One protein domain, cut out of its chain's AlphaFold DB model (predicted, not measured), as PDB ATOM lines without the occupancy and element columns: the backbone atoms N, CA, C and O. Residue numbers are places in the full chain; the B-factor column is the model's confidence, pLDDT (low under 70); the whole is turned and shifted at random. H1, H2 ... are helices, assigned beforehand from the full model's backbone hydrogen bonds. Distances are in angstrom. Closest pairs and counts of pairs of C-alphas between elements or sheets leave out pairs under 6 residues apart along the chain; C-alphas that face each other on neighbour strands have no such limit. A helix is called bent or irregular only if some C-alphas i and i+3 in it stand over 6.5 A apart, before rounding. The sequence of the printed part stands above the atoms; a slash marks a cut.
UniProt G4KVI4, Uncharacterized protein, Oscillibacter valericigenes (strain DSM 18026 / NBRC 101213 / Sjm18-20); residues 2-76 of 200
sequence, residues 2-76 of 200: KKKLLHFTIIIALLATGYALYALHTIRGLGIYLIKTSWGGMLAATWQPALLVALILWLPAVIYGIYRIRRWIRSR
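Overview. This is residues 2 to 76 of the 200 residues of an uncharacterized protein of Oscillibacter valericigenes (strain DSM 18026 / NBRC 101213 / Sjm18-20) (UniProt G4KVI4). The long bent helix H2 and the long helix H1 make the two legs of a narrow, open U, running opposite ways and joined by a tight turn at residues 35 to 37. The legs meet only at that turn; beyond it a gap lies between them, and H2 bows along its length. The printed part has 75 residues with two named helices, H1 then H2, and no named strand, and the class is all helix. The whole is extended, a rod with a radius of gyration of the C-alphas of 17.7 A and spans of 57 by 21 by 13 A.

Along the chain. H2, residues 38 to 74, was assigned as one helix by its hydrogen bonds but is bent: C-alphas 57 and 60 are 6.8 A apart. Its arm H2a, residues 38 to 57, measures 30.3 A from C-alpha 38 at (95.468, 102.695, 36.192). Its arm H2b, residues 60 to 74, measures 20.8 A and ends with C-alpha 74 at (60.264, 61.383, 39.710). H1, residues 2 to 34, measures 46.7 A from C-alpha 2 at (53.466, 72.249, 32.079).

Arrangement. H2a and H2b stand at a steep tilt of 36 degrees, only just steep. H1 and H2a only just touch, and only at the corner by their link, with 3 pairs of C-alphas within 8 A; the closest are those of Leu 34 and Gly 40, 4.1 A apart. They run opposite ways at a shallow tilt of 16 degrees. H1 and H2b are apart. Every O i to N i+4 pair is within hydrogen-bond range in H2b, against 27 of 29 in H1 and 12 of 16 in H2a.

Size, cuts and confidence. The two C-alphas farthest apart, those of Lys 36 and Arg 76, are 57.4 A apart. The printed part has no cut, and the link from H1 to H2 is tight. Residues 10 to 26 and 45 to 64, among others, stand free. The mean pLDDT of the printed part is 81.6; residues 29 to 36, 39 to 41, 43 to 44 and 47 are under 70.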
ATOM      1  N   LYS A   2      52.051  72.644  32.275       75.69
ATOM      2  CA  LYS A   2      53.466  72.249  32.079       75.69
ATOM      3  C   LYS A   2      54.141  72.833  30.817       75.69
ATOM      4  O   LYS A   2      55.285  73.258  30.902       75.69
ATOM      5  N   LYS A   3      53.421  72.963  29.690       86.50
ATOM      6  CA  LYS A   3      53.941  73.619  28.466       86.50
ATOM      7  C   LYS A   3      54.281  75.101  28.673       86.50
ATOM      8  O   LYS A   3      55.314  75.544  28.188       86.50
ATOM      9  N   LYS A   4      53.450  75.854  29.407       84.50
ATOM     10  CA  LYS A   4      53.698  77.283  29.673       84.50
ATOM     11  C   LYS A   4      54.925  77.489  30.566       84.50
ATOM     12  O   LYS A   4      55.706  78.395  30.315       84.50
ATOM     13  N   LEU A   5      55.128  76.601  31.543       87.19
ATOM     14  CA  LEU A   5      56.313  76.630  32.401       87.19
ATOM     15  C   LEU A   5      57.599  76.346  31.606       87.19
ATOM     16  O   LEU A   5      58.575  77.062  31.785       87.19
ATOM     17  N   LEU A   6      57.569  75.365  30.694       87.00
ATOM     18  CA  LEU A   6      58.709  75.036  29.831       87.00
ATOM     19  C   LEU A   6      59.110  76.220  28.934       87.00
ATOM     20  O   LEU A   6      60.285  76.573  28.864       87.00
ATOM     21  N   HIS A   7      58.134  76.874  28.297       88.00
ATOM     22  CA  HIS A   7      58.397  78.058  27.474       88.00
ATOM     23  C   HIS A   7      59.013  79.183  28.303       88.00
ATOM     24  O   HIS A   7      60.002  79.779  27.891       88.00
ATOM     25  N   PHE A   8      58.484  79.426  29.502       87.19
ATOM     26  CA  PHE A   8      59.017  80.455  30.388       87.19
ATOM     27  C   PHE A   8      60.468  80.166  30.802       87.19
ATOM     28  O   PHE A   8      61.309  81.059  30.766       87.19
ATOM     29  N   THR A   9      60.798  78.909  31.117       86.00
ATOM     30  CA  THR A   9      62.181  78.521  31.437       86.00
ATOM     31  C   THR A   9      63.130  78.659  30.250       86.00
ATOM     32  O   THR A   9      64.261  79.092  30.439       86.00
ATOM     33  N   ILE A  10      62.679  78.351  29.030       91.31
ATOM     34  CA  ILE A  10      63.490  78.520  27.814       91.31
ATOM     35  C   ILE A  10      63.753  80.006  27.552       91.31
ATOM     36  O   ILE A  10      64.884  80.382  27.264       91.31
ATOM     37  N   ILE A  11      62.742  80.862  27.717       92.44
ATOM     38  CA  ILE A  11      62.886  82.315  27.553       92.44
ATOM     39  C   ILE A  11      63.893  82.878  28.564       92.44
ATOM     40  O   ILE A  11      64.774  83.645  28.184       92.44
ATOM     41  N   ILE A  12      63.814  82.466  29.834       89.81
ATOM     42  CA  ILE A  12      64.783  82.883  30.858       89.81
ATOM     43  C   ILE A  12      66.192  82.399  30.506       89.81
ATOM     44  O   ILE A  12      67.139  83.171  30.631       89.81
ATOM     45  N   ALA A  13      66.337  81.151  30.052       86.19
ATOM     46  CA  ALA A  13      67.632  80.619  29.645       86.19
ATOM     47  C   ALA A  13      68.227  81.437  28.491       86.19
ATOM     48  O   ALA A  13      69.368  81.872  28.593       86.19
ATOM     49  N   LEU A  14      67.441  81.736  27.453       92.56
ATOM     50  CA  LEU A  14      67.880  82.551  26.317       92.56
ATOM     51  C   LEU A  14      68.262  83.976  26.729       92.56
ATOM     52  O   LEU A  14      69.282  84.484  26.272       92.56
ATOM     53  N   LEU A  15      67.490  84.606  27.619       90.50
ATOM     54  CA  LEU A  15      67.822  85.925  28.162       90.50
ATOM     55  C   LEU A  15      69.125  85.892  28.969       90.50
ATOM     56  O   LEU A  15      69.960  86.779  28.811       90.50
ATOM     57  N   ALA A  16      69.334  84.859  29.788       86.06
ATOM     58  CA  ALA A  16      70.566  84.686  30.550       86.06
ATOM     59  C   ALA A  16      71.776  84.443  29.632       86.06
ATOM     60  O   ALA A  16      72.831  85.045  29.833       86.06
ATOM     61  N   THR A  17      71.628  83.613  28.595       87.88
ATOM     62  CA  THR A  17      72.686  83.365  27.603       87.88
ATOM     63  C   THR A  17      72.992  84.621  26.788       87.88
ATOM     64  O   THR A  17      74.159  84.963  26.611       87.88
ATOM     65  N   GLY A  18      71.966  85.354  26.347       91.00
ATOM     66  CA  GLY A  18      72.121  86.625  25.639       91.00
ATOM     67  C   GLY A  18      72.813  87.684  26.497       91.00
ATOM     68  O   GLY A  18      73.743  88.341  26.032       91.00
ATOM     69  N   TYR A  19      72.437  87.791  27.774       88.62
ATOM     70  CA  TYR A  19      73.097  88.682  28.726       88.62
ATOM     71  C   TYR A  19      74.564  88.297  28.954       88.62
ATOM     72  O   TYR A  19      75.430  89.168  28.952       88.62
ATOM     73  N   ALA A  20      74.869  87.004  29.089       85.06
ATOM     74  CA  ALA A  20      76.242  86.529  29.245       85.06
ATOM     75  C   ALA A  20      77.107  86.855  28.015       85.06
ATOM     76  O   ALA A  20      78.232  87.326  28.168       85.06
ATOM     77  N   LEU A  21      76.578  86.668  26.800       86.75
ATOM     78  CA  LEU A  21      77.273  87.026  25.559       86.75
ATOM     79  C   LEU A  21      77.479  88.539  25.431       86.75
ATOM     80  O   LEU A  21      78.572  88.980  25.078       86.75
ATOM     81  N   TYR A  22      76.466  89.336  25.771       86.50
ATOM     82  CA  TYR A  22      76.562  90.795  25.787       86.50
ATOM     83  C   TYR A  22      77.601  91.291  26.803       86.50
ATOM     84  O   TYR A  22      78.443  92.132  26.481       86.50
ATOM     85  N   ALA A  23      77.608  90.728  28.013       80.50
ATOM     86  CA  ALA A  23      78.618  91.017  29.026       80.50
ATOM     87  C   ALA A  23      80.024  90.626  28.538       80.50
ATOM     88  O   ALA A  23      80.967  91.399  28.663       80.50
ATOM     89  N   LEU A  24      80.178  89.465  27.896       79.75
ATOM     90  CA  LEU A  24      81.465  89.023  27.353       79.75
ATOM     91  C   LEU A  24      81.968  89.938  26.224       79.75
ATOM     92  O   LEU A  24      83.164  90.217  26.132       79.75
ATOM     93  N   HIS A  25      81.061  90.413  25.368       81.00
ATOM     94  CA  HIS A  25      81.379  91.330  24.276       81.00
ATOM     95  C   HIS A  25      81.774  92.715  24.799       81.00
ATOM     96  O   HIS A  25      82.785  93.276  24.374       81.00
ATOM     97  N   THR A  26      81.029  93.248  25.771       77.31
ATOM     98  CA  THR A  26      81.366  94.527  26.412       77.31
ATOM     99  C   THR A  26      82.694  94.438  27.164       77.31
ATOM    100  O   THR A  26      83.516  95.335  27.016       77.31
ATOM    101  N   ILE A  27      82.987  93.328  27.852       71.12
ATOM    102  CA  ILE A  27      84.284  93.095  28.511       71.12
ATOM    103  C   ILE A  27      85.435  93.018  27.499       71.12
ATOM    104  O   ILE A  27      86.503  93.567  27.758       71.12
ATOM    105  N   ARG A  28      85.246  92.382  26.335       72.69
ATOM    106  CA  ARG A  28      86.286  92.336  25.289       72.69
ATOM    107  C   ARG A  28      86.579  93.710  24.693       72.69
ATOM    108  O   ARG A  28      87.747  94.035  24.498       72.69
ATOM    109  N   GLY A  29      85.547  94.521  24.460       65.56
ATOM    110  CA  GLY A  29      85.716  95.906  24.016       65.56
ATOM    111  C   GLY A  29      86.399  96.776  25.075       65.56
ATOM    112  O   GLY A  29      87.311  97.534  24.760       65.56
ATOM    113  N   LEU A  30      86.019  96.619  26.347       61.06
ATOM    114  CA  LEU A  30      86.553  97.409  27.459       61.06
ATOM    115  C   LEU A  30      87.967  96.979  27.874       61.06
ATOM    116  O   LEU A  30      88.766  97.816  28.281       61.06
ATOM    117  N   GLY A  31      88.318  95.698  27.722       61.19
ATOM    118  CA  GLY A  31      89.646  95.169  28.045       61.19
ATOM    119  C   GLY A  31      90.770  95.865  27.275       61.19
ATOM    120  O   GLY A  31      91.838  96.098  27.832       61.19
ATOM    121  N   ILE A  32      90.504  96.298  26.039       59.72
ATOM    122  CA  ILE A  32      91.464  97.055  25.220       59.72
ATOM    123  C   ILE A  32      91.664  98.479  25.777       59.72
ATOM    124  O   ILE A  32      92.781  98.997  25.763       59.72
ATOM    125  N   TYR A  33      90.618  99.094  26.338       58.62
ATOM    126  CA  TYR A  33      90.679 100.437  26.934       58.62
ATOM    127  C   TYR A  33      91.251 100.449  28.363       58.62
ATOM    128  O   TYR A  33      91.902 101.415  28.767       58.62
ATOM    129  N   LEU A  34      91.055  99.375  29.130       59.47
ATOM    130  CA  LEU A  34      91.447  99.299  30.544       59.47
ATOM    131  C   LEU A  34      92.929  98.936  30.749       59.47
ATOM    132  O   LEU A  34      93.494  99.289  31.778       59.47
ATOM    133  N   ILE A  35      93.594  98.302  29.774       58.16
ATOM    134  CA  ILE A  35      95.018  97.912  29.884       58.16
ATOM    135  C   ILE A  35      95.965  99.126  29.927       58.16
ATOM    136  O   ILE A  35      97.092  99.013  30.407       58.16
ATOM    137  N   LYS A  36      95.521 100.304  29.469       61.44
ATOM    138  CA  LYS A  36      96.376 101.498  29.366       61.44
ATOM    139  C   LYS A  36      96.168 102.534  30.475       61.44
ATOM    140  O   LYS A  36      96.921 103.499  30.533       61.44
ATOM    141  N   THR A  37      95.183 102.351  31.360       72.06
ATOM    142  CA  THR A  37      94.861 103.317  32.425       72.06
ATOM    143  C   THR A  37      94.830 102.630  33.792       72.06
ATOM    144  O   THR A  37      94.258 101.555  33.943       72.06
ATOM    145  N   SER A  38      95.433 103.242  34.818       71.81
ATOM    146  CA  SER A  38      95.468 102.695  36.192       71.81
ATOM    147  C   SER A  38      94.071 102.454  36.781       71.81
ATOM    148  O   SER A  38      93.875 101.557  37.600       71.81
ATOM    149  N   TRP A  39      93.082 103.204  36.300       67.88
ATOM    150  CA  TRP A  39      91.669 103.060  36.638       67.88
ATOM    151  C   TRP A  39      91.065 101.736  36.164       67.88
ATOM    152  O   TRP A  39      90.131 101.222  36.782       67.88
ATOM    153  N   GLY A  40      91.619 101.138  35.108       66.50
ATOM    154  CA  GLY A  40      91.073  99.915  34.549       66.50
ATOM    155  C   GLY A  40      91.289  98.673  35.398       66.50
ATOM    156  O   GLY A  40      90.405  97.819  35.476       66.50
ATOM    157  N   GLY A  41      92.408  98.616  36.122       68.19
ATOM    158  CA  GLY A  41      92.663  97.564  37.103       68.19
ATOM    159  C   GLY A  41      91.700  97.622  38.293       68.19
ATOM    160  O   GLY A  41      91.232  96.582  38.747       68.19
ATOM    161  N   MET A  42      91.340  98.824  38.757       72.81
ATOM    162  CA  MET A  42      90.396  99.003  39.870       72.81
ATOM    163  C   MET A  42      88.965  98.599  39.493       72.81
ATOM    164  O   MET A  42      88.267  97.953  40.279       72.81
ATOM    165  N   LEU A  43      88.530  98.919  38.273       69.12
ATOM    166  CA  LEU A  43      87.224  98.491  37.770       69.12
ATOM    167  C   LEU A  43      87.188  96.976  37.525       69.12
ATOM    168  O   LEU A  43      86.259  96.305  37.957       69.12
ATOM    169  N   ALA A  44      88.229  96.388  36.937       66.31
ATOM    170  CA  ALA A  44      88.290  94.934  36.771       66.31
ATOM    171  C   ALA A  44      88.277  94.185  38.123       66.31
ATOM    172  O   ALA A  44      87.579  93.180  38.267       66.31
ATOM    173  N   ALA A  45      88.981  94.709  39.133       70.94
ATOM    174  CA  ALA A  45      89.022  94.130  40.476       70.94
ATOM    175  C   ALA A  45      87.682  94.228  41.225       70.94
ATOM    176  O   ALA A  45      87.379  93.375  42.054       70.94
ATOM    177  N   THR A  46      86.855  95.235  40.930       75.56
ATOM    178  CA  THR A  46      85.536  95.413  41.568       75.56
ATOM    179  C   THR A  46      84.430  94.590  40.910       75.56
ATOM    180  O   THR A  46      83.446  94.246  41.566       75.56
ATOM    181  N   TRP A  47      84.597  94.182  39.650       69.94
ATOM    182  CA  TRP A  47      83.612  93.349  38.952       69.94
ATOM    183  C   TRP A  47      83.656  91.871  39.358       69.94
ATOM    184  O   TRP A  47      82.619  91.208  39.378       69.94
ATOM    185  N   GLN A  48      84.824  91.351  39.740       76.44
ATOM    186  CA  GLN A  48      84.958  89.977  40.236       76.44
ATOM    187  C   GLN A  48      84.106  89.680  41.485       76.44
ATOM    188  O   GLN A  48      83.358  88.697  41.457       76.44
ATOM    189  N   PRO A  49      84.137  90.492  42.561       80.88
ATOM    190  CA  PRO A  49      83.288  90.244  43.720       80.88
ATOM    191  C   PRO A  49      81.806  90.447  43.396       80.88
ATOM    192  O   PRO A  49      80.985  89.680  43.887       80.88
ATOM    193  N   ALA A  50      81.444  91.401  42.530       82.44
ATOM    194  CA  ALA A  50      80.049  91.608  42.135       82.44
ATOM    195  C   ALA A  50      79.459  90.384  41.414       82.44
ATOM    196  O   ALA A  50      78.345  89.960  41.724       82.44
ATOM    197  N   LEU A  51      80.220  89.768  40.501       83.75
ATOM    198  CA  LEU A  51      79.812  88.531  39.833       83.75
ATOM    199  C   LEU A  51      79.721  87.353  40.804       83.75
ATOM    200  O   LEU A  51      78.766  86.584  40.725       83.75
ATOM    201  N   LEU A  52      80.668  87.224  41.737       83.38
ATOM    202  CA  LEU A  52      80.614  86.183  42.765       83.38
ATOM    203  C   LEU A  52      79.392  86.347  43.666       83.38
ATOM    204  O   LEU A  52      78.679  85.376  43.899       83.38
ATOM    205  N   VAL A  53      79.105  87.566  44.123       87.69
ATOM    206  CA  VAL A  53      77.925  87.860  44.943       87.69
ATOM    207  C   VAL A  53      76.646  87.559  44.166       87.69
ATOM    208  O   VAL A  53      75.770  86.881  44.694       87.69
ATOM    209  N   ALA A  54      76.549  87.983  42.903       87.56
ATOM    210  CA  ALA A  54      75.397  87.674  42.060       87.56
ATOM    211  C   ALA A  54      75.215  86.159  41.871       87.56
ATOM    212  O   ALA A  54      74.099  85.654  41.981       87.56
ATOM    213  N   LEU A  55      76.302  85.419  41.643       88.94
ATOM    214  CA  LEU A  55      76.273  83.970  41.460       88.94
ATOM    215  C   LEU A  55      75.884  83.237  42.751       88.94
ATOM    216  O   LEU A  55      75.059  82.327  42.706       88.94
ATOM    217  N   ILE A  56      76.404  83.671  43.902       92.88
ATOM    218  CA  ILE A  56      76.019  83.166  45.228       92.88
ATOM    219  C   ILE A  56      74.538  83.443  45.496       92.88
ATOM    220  O   ILE A  56      73.839  82.564  45.992       92.88
ATOM    221  N   LEU A  57      74.037  84.625  45.131       92.94
ATOM    222  CA  LEU A  57      72.629  84.983  45.311       92.94
ATOM    223  C   LEU A  57      71.700  84.141  44.417       92.94
ATOM    224  O   LEU A  57      70.588  83.803  44.815       92.94
ATOM    225  N   TRP A  58      72.158  83.784  43.215       93.88
ATOM    226  CA  TRP A  58      71.398  82.973  42.259       93.88
ATOM    227  C   TRP A  58      71.487  81.466  42.512       93.88
ATOM    228  O   TRP A  58      70.562  80.734  42.152       93.88
ATOM    229  N   LEU A  59      72.555  80.986  43.153       92.56
ATOM    230  CA  LEU A  59      72.792  79.562  43.403       92.56
ATOM    231  C   LEU A  59      71.594  78.856  44.072       92.56
ATOM    232  O   LEU A  59      71.164  77.820  43.561       92.56
ATOM    233  N   PRO A  60      70.987  79.398  45.150       93.69
ATOM    234  CA  PRO A  60      69.838  78.777  45.805       93.69
ATOM    235  C   PRO A  60      68.617  78.677  44.889       93.69
ATOM    236  O   PRO A  60      67.925  77.661  44.897       93.69
ATOM    237  N   ALA A  61      68.366  79.701  44.068       87.38
ATOM    238  CA  ALA A  61      67.249  79.713  43.128       87.38
ATOM    239  C   ALA A  61      67.437  78.665  42.020       87.38
ATOM    240  O   ALA A  61      66.497  77.939  41.682       87.38
ATOM    241  N   VAL A  62      68.662  78.530  41.506       92.31
ATOM    242  CA  VAL A  62      69.025  77.500  40.522       92.31
ATOM    243  C   VAL A  62      68.903  76.102  41.133       92.31
ATOM    244  O   VAL A  62      68.255  75.234  40.548       92.31
ATOM    245  N   ILE A  63      69.444  75.889  42.337       93.69
ATOM    246  CA  ILE A  63      69.346  74.613  43.065       93.69
ATOM    247  C   ILE A  63      67.881  74.248  43.317       93.69
ATOM    248  O   ILE A  63      67.475  73.115  43.057       93.69
ATOM    249  N   TYR A  64      67.065  75.204  43.764       93.38
ATOM    250  CA  TYR A  64      65.636  74.998  43.979       93.38
ATOM    251  C   TYR A  64      64.907  74.655  42.673       93.38
ATOM    252  O   TYR A  64      64.083  73.736  42.645       93.38
ATOM    253  N   GLY A  65      65.243  75.335  41.574       92.31
ATOM    254  CA  GLY A  65      64.729  75.033  40.240       92.31
ATOM    255  C   GLY A  65      65.037  73.598  39.812       92.31
ATOM    256  O   GLY A  65      64.127  72.854  39.443       92.31
ATOM    257  N   ILE A  66      66.296  73.170  39.942       92.56
ATOM    258  CA  ILE A  66      66.738  71.805  39.614       92.56
ATOM    259  C   ILE A  66      66.047  70.776  40.514       92.56
ATOM    260  O   ILE A  66      65.544  69.762  40.024       92.56
ATOM    261  N   TYR A  67      65.976  71.035  41.822       95.00
ATOM    262  CA  TYR A  67      65.302  70.157  42.778       95.00
ATOM    263  C   TYR A  67      63.822  69.976  42.424       95.00
ATOM    264  O   TYR A  67      63.311  68.854  42.395       95.00
ATOM    265  N   ARG A  68      63.139  71.070  42.076       93.62
ATOM    266  CA  ARG A  68      61.736  71.055  41.661       93.62
ATOM    267  C   ARG A  68      61.528  70.268  40.368       93.62
ATOM    268  O   ARG A  68      60.573  69.494  40.288       93.62
ATOM    269  N   ILE A  69      62.414  70.424  39.384       88.88
ATOM    270  CA  ILE A  69      62.367  69.664  38.127       88.88
ATOM    271  C   ILE A  69      62.587  68.172  38.402       88.88
ATOM    272  O   ILE A  69      61.791  67.350  37.954       88.88
ATOM    273  N   ARG A  70      63.592  67.805  39.206       92.19
ATOM    274  CA  ARG A  70      63.843  66.406  39.596       92.19
ATOM    275  C   ARG A  70      62.659  65.779  40.320       92.19
ATOM    276  O   ARG A  70      62.265  64.662  39.990       92.19
ATOM    277  N   ARG A  71      62.064  66.497  41.276       92.25
ATOM    278  CA  ARG A  71      60.863  66.041  41.990       92.25
ATOM    279  C   ARG A  71      59.706  65.796  41.023       92.25
ATOM    280  O   ARG A  71      59.006  64.795  41.143       92.25
ATOM    281  N   TRP A  72      59.533  66.682  40.049       87.81
ATOM    282  CA  TRP A  72      58.498  66.553  39.034       87.81
ATOM    283  C   TRP A  72      58.735  65.373  38.079       87.81
ATOM    284  O   TRP A  72      57.783  64.659  37.771       87.81
ATOM    285  N   ILE A  73      59.981  65.124  37.663       84.69
ATOM    286  CA  ILE A  73      60.341  63.956  36.840       84.69
ATOM    287  C   ILE A  73      60.061  62.665  37.610       84.69
ATOM    288  O   ILE A  73      59.368  61.797  37.093       84.69
ATOM    289  N   ARG A  74      60.497  62.571  38.873       84.81
ATOM    290  CA  ARG A  74      60.264  61.383  39.710       84.81
ATOM    291  C   ARG A  74      58.778  61.094  39.921       84.81
ATOM    292  O   ARG A  74      58.378  59.944  39.881       84.81
ATOM    293  N   SER A  75      57.952  62.129  40.089       79.38
ATOM    294  CA  SER A  75      56.492  61.959  40.192       79.38
ATOM    295  C   SER A  75      55.819  61.516  38.889       79.38
ATOM    296  O   SER A  75      54.633  61.207  38.887       79.38
ATOM    297  N   ARG A  76      56.545  61.569  37.767       74.44
ATOM    298  CA  ARG A  76      56.042  61.241  36.435       74.44
ATOM    299  C   ARG A  76      56.551  59.930  35.884       74.44
ATOM    300  O   ARG A  76      56.001  59.523  34.873       74.44
TER     301      ARG A  76